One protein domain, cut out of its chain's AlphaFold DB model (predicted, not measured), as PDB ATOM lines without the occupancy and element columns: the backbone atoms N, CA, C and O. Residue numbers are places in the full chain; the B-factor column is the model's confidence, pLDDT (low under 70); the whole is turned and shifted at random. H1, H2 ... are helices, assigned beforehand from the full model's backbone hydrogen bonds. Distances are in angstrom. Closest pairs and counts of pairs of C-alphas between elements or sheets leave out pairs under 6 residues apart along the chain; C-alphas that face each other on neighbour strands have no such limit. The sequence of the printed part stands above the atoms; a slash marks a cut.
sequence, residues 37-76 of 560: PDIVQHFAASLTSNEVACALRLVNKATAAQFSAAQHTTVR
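Overview. This is residues 37 to 76 of the 560 residues of the protein "Ankyrin repeat domain-containing protein" of Tetrabaena socialis (UniProt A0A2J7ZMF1). Four short helices form a small, loosely joined cluster: H1, the longest, lies along one side, and across from it are H3, near the first half of H1, and the touching pair H2 and H4, toward the last half of H1. H2 and H4 are the one pair of helices that touch; H1 comes near H2 and H3, and the stretch from H2 to H3 crosses from one group to the other. The printed part has 40 residues with four named helices in the order H1, H2, H3, H4, and no named strand; the class is all helix. The whole is compact, with a radius of gyration of the C-alphas of 8.8 A, and the C-alphas span 25 by 20 by 15 A.

Arrangement. H1, residues 37 to 45, touches no helix. It is close to but not clearly touching H3, residues 61 to 66; their closest C-alphas, those of Val 40 and Thr 63, are 7.5 A apart. H1 and H3 run the same way at a steep tilt of 69.7 degrees, only just short of about perpendicular. H1 is also close to but not clearly touching H2, residues 49 to 54, where the closest C-alphas, those of Ala 44 and Val 52, are 6.1 A apart. H1 and H2 run opposite ways at a steep tilt of 64 degrees. H2 touches H4, residues 70 to 73, with 6 pairs of C-alphas within 8 A; the closest, those of Ala 53 and Thr 73, are 5.0 A apart. H1 and H4 are apart, as are H2 and H3, and H3 and H4. In H1, H2 and H3 every O i to N i+4 pair is within hydrogen-bond range. H4 is too short for such a pair, but its 1 pair of O i and N i+3 is within range.

Along the chain. H1 begins with C-alpha 37 at (26.883, 24.139, -29.255) and ends with C-alpha 45 at (38.935, 23.708, -31.772), 12.3 A from first to last C-alpha. H2, from Ser 49 to Cys 54, measures 8.6 A, and H3, from Lys 61 to Gln 66, measures 8.7 A. H4, from Ala 70 to Thr 73, measures 5.0 A and ends with C-alpha 73 at (35.713, 37.931, -35.460).

Size, cuts and confidence. The two C-alphas farthest apart, those of Asp 38 and Arg 76, are 25.0 A apart. The links from H1 to H2 and from H3 to H4 are tight, with 3 residues each, and the link from H2 to H3 is short, with 6 residues. The printed part has no cut. The mean pLDDT of the printed part is 90.7, and no printed residue is under 70.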
ATOM      1  N   PRO A  37      25.755  23.247 -29.556       81.19
ATOM      2  CA  PRO A  37      26.883  24.139 -29.255       81.19
ATOM      3  C   PRO A  37      28.212  23.429 -28.976       81.19
ATOM      4  O   PRO A  37      29.251  23.890 -29.447       81.19
ATOM      5  N   ASP A  38      28.174  22.286 -28.288       84.38
ATOM      6  CA  ASP A  38      29.352  21.474 -27.954       84.38
ATOM      7  C   ASP A  38      30.023  20.869 -29.199       84.38
ATOM      8  O   ASP A  38      31.249  20.863 -29.315       84.38
ATOM      9  N   ILE A  39      29.225  20.419 -30.175       86.00
ATOM     10  CA  ILE A  39      29.719  19.909 -31.463       86.00
ATOM     11  C   ILE A  39      30.357  21.055 -32.255       86.00
ATOM     12  O   ILE A  39      31.449  20.900 -32.803       86.00
ATOM     13  N   VAL A  40      29.716  22.230 -32.277       87.88
ATOM     14  CA  VAL A  40      30.269  23.416 -32.953       87.88
ATOM     15  C   VAL A  40      31.587  23.857 -32.312       87.88
ATOM     16  O   VAL A  40      32.535  24.196 -33.018       87.88
ATOM     17  N   GLN A  41      31.676  23.800 -30.981       89.25
ATOM     18  CA  GLN A  41      32.890  24.113 -30.230       89.25
ATOM     19  C   GLN A  41      34.026  23.128 -30.546       89.25
ATOM     20  O   GLN A  41      35.176  23.543 -30.687       89.25
ATOM     21  N   HIS A  42      33.711  21.840 -30.712       89.38
ATOM     22  CA  HIS A  42      34.686  20.818 -31.090       89.38
ATOM     23  C   HIS A  42      35.220  21.013 -32.521       89.38
ATOM     24  O   HIS A  42      36.426  20.897 -32.751       89.38
ATOM     25  N   PHE A  43      34.359  21.405 -33.468       88.12
ATOM     26  CA  PHE A  43      34.808  21.827 -34.800       88.12
ATOM     27  C   PHE A  43      35.682  23.085 -34.734       88.12
ATOM     28  O   PHE A  43      36.743  23.110 -35.347       88.12
ATOM     29  N   ALA A  44      35.293  24.102 -33.956       90.38
ATOM     30  CA  ALA A  44      36.078  25.329 -33.800       90.38
ATOM     31  C   ALA A  44      37.488  25.070 -33.242       90.38
ATOM     32  O   ALA A  44      38.439  25.708 -33.682       90.38
ATOM     33  N   ALA A  45      37.639  24.109 -32.323       90.94
ATOM     34  CA  ALA A  45      38.935  23.708 -31.772       90.94
ATOM     35  C   ALA A  45      39.868  23.027 -32.798       90.94
ATOM     36  O   ALA A  45      41.074  22.964 -32.572       90.94
ATOM     37  N   SER A  46      39.318  22.536 -33.915       91.56
ATOM     38  CA  SER A  46      40.064  21.917 -35.023       91.56
ATOM     39  C   SER A  46      40.372  22.890 -36.172       91.56
ATOM     40  O   SER A  46      40.990  22.489 -37.155       91.56
ATOM     41  N   LEU A  47      39.924  24.147 -36.079       91.94
ATOM     42  CA  LEU A  47      40.065  25.173 -37.114       91.94
ATOM     43  C   LEU A  47      41.000  26.297 -36.660       91.94
ATOM     44  O   LEU A  47      41.108  26.614 -35.475       91.94
ATOM     45  N   THR A  48      41.640  26.972 -37.614       91.56
ATOM     46  CA  THR A  48      42.352  28.224 -37.327       91.56
ATOM     47  C   THR A  48      41.376  29.346 -36.947       91.56
ATOM     48  O   THR A  48      40.215  29.361 -37.361       91.56
ATOM     49  N   SER A  49      41.858  30.356 -36.212       91.50
ATOM     50  CA  SER A  49      41.078  31.565 -35.871       91.50
ATOM     51  C   SER A  49      40.466  32.235 -37.117       91.50
ATOM     52  O   SER A  49      39.306  32.651 -37.087       91.50
ATOM     53  N   ASN A  50      41.192  32.242 -38.241       95.06
ATOM     54  CA  ASN A  50      40.709  32.759 -39.521       95.06
ATOM     55  C   ASN A  50      39.604  31.889 -40.145       95.06
ATOM     56  O   ASN A  50      38.634  32.431 -40.663       95.06
ATOM     57  N   GLU A  51      39.702  30.560 -40.091       94.25
ATOM     58  CA  GLU A  51      38.634  29.665 -40.568       94.25
ATOM     59  C   GLU A  51      37.374  29.755 -39.703       94.25
ATOM     60  O   GLU A  51      36.261  29.753 -40.235       94.25
ATOM     61  N   VAL A  52      37.519  29.921 -38.384       93.88
ATOM     62  CA  VAL A  52      36.370  30.206 -37.515       93.88
ATOM     63  C   VAL A  52      35.714  31.531 -37.924       93.88
ATOM     64  O   VAL A  52      34.501  31.570 -38.132       93.88
ATOM     65  N   ALA A  53      36.503  32.595 -38.112       94.38
ATOM     66  CA  ALA A  53      36.003  33.930 -38.441       94.38
ATOM     67  C   ALA A  53      35.362  34.046 -39.835       94.38
ATOM     68  O   ALA A  53      34.349  34.743 -39.981       94.38
ATOM     69  N   CYS A  54      35.950  33.384 -40.838       94.62
ATOM     70  CA  CYS A  54      35.572  33.475 -42.251       94.62
ATOM     71  C   CYS A  54      34.620  32.371 -42.729       94.62
ATOM     72  O   CYS A  54      33.950  32.583 -43.733       94.62
ATOM     73  N   ALA A  55      34.546  31.219 -42.052       92.25
ATOM     74  CA  ALA A  55      33.659  30.120 -42.437       92.25
ATOM     75  C   ALA A  55      32.669  29.763 -41.320       92.25
ATOM     76  O   ALA A  55      31.473  30.014 -41.469       92.25
ATOM     77  N   LEU A  56      33.135  29.231 -40.183       91.75
ATOM     78  CA  LEU A  56      32.255  28.651 -39.149       91.75
ATOM     79  C   LEU A  56      31.240  29.660 -38.583       91.75
ATOM     80  O   LEU A  56      30.052  29.357 -38.432       91.75
ATOM     81  N   ARG A  57      31.692  30.888 -38.313       93.31
ATOM     82  CA  ARG A  57      30.864  31.995 -37.814       93.31
ATOM     83  C   ARG A  57      29.845  32.501 -38.845       93.31
ATOM     84  O   ARG A  57      28.861  33.123 -38.461       93.31
ATOM     85  N   LEU A  58      30.065  32.248 -40.138       91.56
ATOM     86  CA  LEU A  58      29.177  32.687 -41.223       91.56
ATOM     87  C   LEU A  58      28.113  31.642 -41.603       91.56
ATOM     88  O   LEU A  58      27.235  31.947 -42.405       91.56
ATOM     89  N   VAL A  59      28.148  30.438 -41.013       90.00
ATOM     90  CA  VAL A  59      27.190  29.358 -41.311       90.00
ATOM     91  C   VAL A  59      25.751  29.740 -40.948       90.00
ATOM     92  O   VAL A  59      24.843  29.528 -41.750       90.00
ATOM     93  N   ASN A  60      25.506  30.268 -39.742       88.50
ATOM     94  CA  ASN A  60      24.174  30.706 -39.316       88.50
ATOM     95  C   ASN A  60      24.229  31.693 -38.128       88.50
ATOM     96  O   ASN A  60      25.283  31.961 -37.555       88.50
ATOM     97  N   LYS A  61      23.068  32.231 -37.725       89.94
ATOM     98  CA  LYS A  61      22.963  33.199 -36.614       89.94
ATOM     99  C   LYS A  61      23.384  32.638 -35.247       89.94
ATOM    100  O   LYS A  61      23.848  33.411 -34.416       89.94
ATOM    101  N   ALA A  62      23.226  31.336 -35.002       88.06
ATOM    102  CA  ALA A  62      23.608  30.717 -33.734       88.06
ATOM    103  C   ALA A  62      25.134  30.568 -33.625       88.06
ATOM    104  O   ALA A  62      25.703  30.969 -32.612       88.06
ATOM    105  N   THR A  63      25.815  30.113 -34.688       89.50
ATOM    106  CA  THR A  63      27.289  30.087 -34.708       89.50
ATOM    107  C   THR A  63      27.875  31.502 -34.668       89.50
ATOM    108  O   THR A  63      28.855  31.738 -33.964       89.50
ATOM    109  N   ALA A  64      27.231  32.476 -35.322       90.50
ATOM    110  CA  ALA A  64      27.609  33.886 -35.227       90.50
ATOM    111  C   ALA A  64      27.509  34.454 -33.796       90.50
ATOM    112  O   ALA A  64      28.368  35.238 -33.394       90.50
ATOM    113  N   ALA A  65      26.490  34.055 -33.026       90.56
ATOM    114  CA  ALA A  65      26.327  34.461 -31.631       90.56
ATOM    115  C   ALA A  65      27.343  33.769 -30.701       90.56
ATOM    116  O   ALA A  65      27.961  34.441 -29.873       90.56
ATOM    117  N   GLN A  66      27.559  32.458 -30.874       91.38
ATOM    118  CA  GLN A  66      28.534  31.668 -30.108       91.38
ATOM    119  C   GLN A  66      29.970  32.191 -30.294       91.38
ATOM    120  O   GLN A  66      30.716  32.314 -29.326       91.38
ATOM    121  N   PHE A  67      30.339  32.580 -31.518       91.88
ATOM    122  CA  PHE A  67      31.670  33.098 -31.860       91.88
ATOM    123  C   PHE A  67      31.678  34.620 -32.072       91.88
ATOM    124  O   PHE A  67      32.232  35.132 -33.044       91.88
ATOM    125  N   SER A  68      31.057  35.352 -31.145       92.00
ATOM    126  CA  SER A  68      30.959  36.821 -31.167       92.00
ATOM    127  C   SER A  68      32.163  37.550 -30.547       92.00
ATOM    128  O   SER A  68      32.366  38.732 -30.816       92.00
ATOM    129  N   ALA A  69      32.984  36.867 -29.741       91.88
ATOM    130  CA  ALA A  69      34.180  37.452 -29.129       91.88
ATOM    131  C   ALA A  69      35.281  37.772 -30.161       91.88
ATOM    132  O   ALA A  69      35.490  37.005 -31.103       91.88
ATOM    133  N   ALA A  70      36.049  38.842 -29.920       88.81
ATOM    134  CA  ALA A  70      37.027  39.415 -30.857       88.81
ATOM    135  C   ALA A  70      37.994  38.395 -31.498       88.81
ATOM    136  O   ALA A  70      38.285  38.463 -32.690       88.81
ATOM    137  N   GLN A  71      38.457  37.406 -30.728       87.31
ATOM    138  CA  GLN A  71      39.353  36.335 -31.193       87.31
ATOM    139  C   GLN A  71      38.766  35.427 -32.296       87.31
ATOM    140  O   GLN A  71      39.515  34.705 -32.953       87.31
ATOM    141  N   HIS A  72      37.445  35.459 -32.497       89.12
ATOM    142  CA  HIS A  72      36.726  34.716 -33.535       89.12
ATOM    143  C   HIS A  72      36.100  35.630 -34.605       89.12
ATOM    144  O   HIS A  72      35.496  35.136 -35.552       89.12
ATOM    145  N   THR A  73      36.209  36.956 -34.470       91.56
ATOM    146  CA  THR A  73      35.713  37.931 -35.460       91.56
ATOM    147  C   THR A  73      36.845  38.632 -36.209       91.56
ATOM    148  O   THR A  73      36.645  39.072 -37.339       91.56
ATOM    149  N   THR A  74      38.025  38.745 -35.597       93.38
ATOM    150  CA  THR A  74      39.198  39.420 -36.162       93.38
ATOM    151  C   THR A  74      40.026  38.468 -37.018       93.38
ATOM    152  O   THR A  74      40.649  37.544 -36.500       93.38
ATOM    153  N   VAL A  75      40.094  38.738 -38.323       93.81
ATOM    154  CA  VAL A  75      40.953  38.006 -39.266       93.81
ATOM    155  C   VAL A  75      42.398  38.495 -39.146       93.81
ATOM    156  O   VAL A  75      42.679  39.686 -39.283       93.81
ATOM    157  N   ARG A  76      43.335  37.573 -38.918       93.69
ATOM    158  CA  ARG A  76      44.776  37.837 -38.827       93.69
ATOM    159  C   ARG A  76      45.430  37.530 -40.170       93.69
ATOM    160  O   ARG A  76      45.685  36.371 -40.480       93.69
TER     161      ARG A  76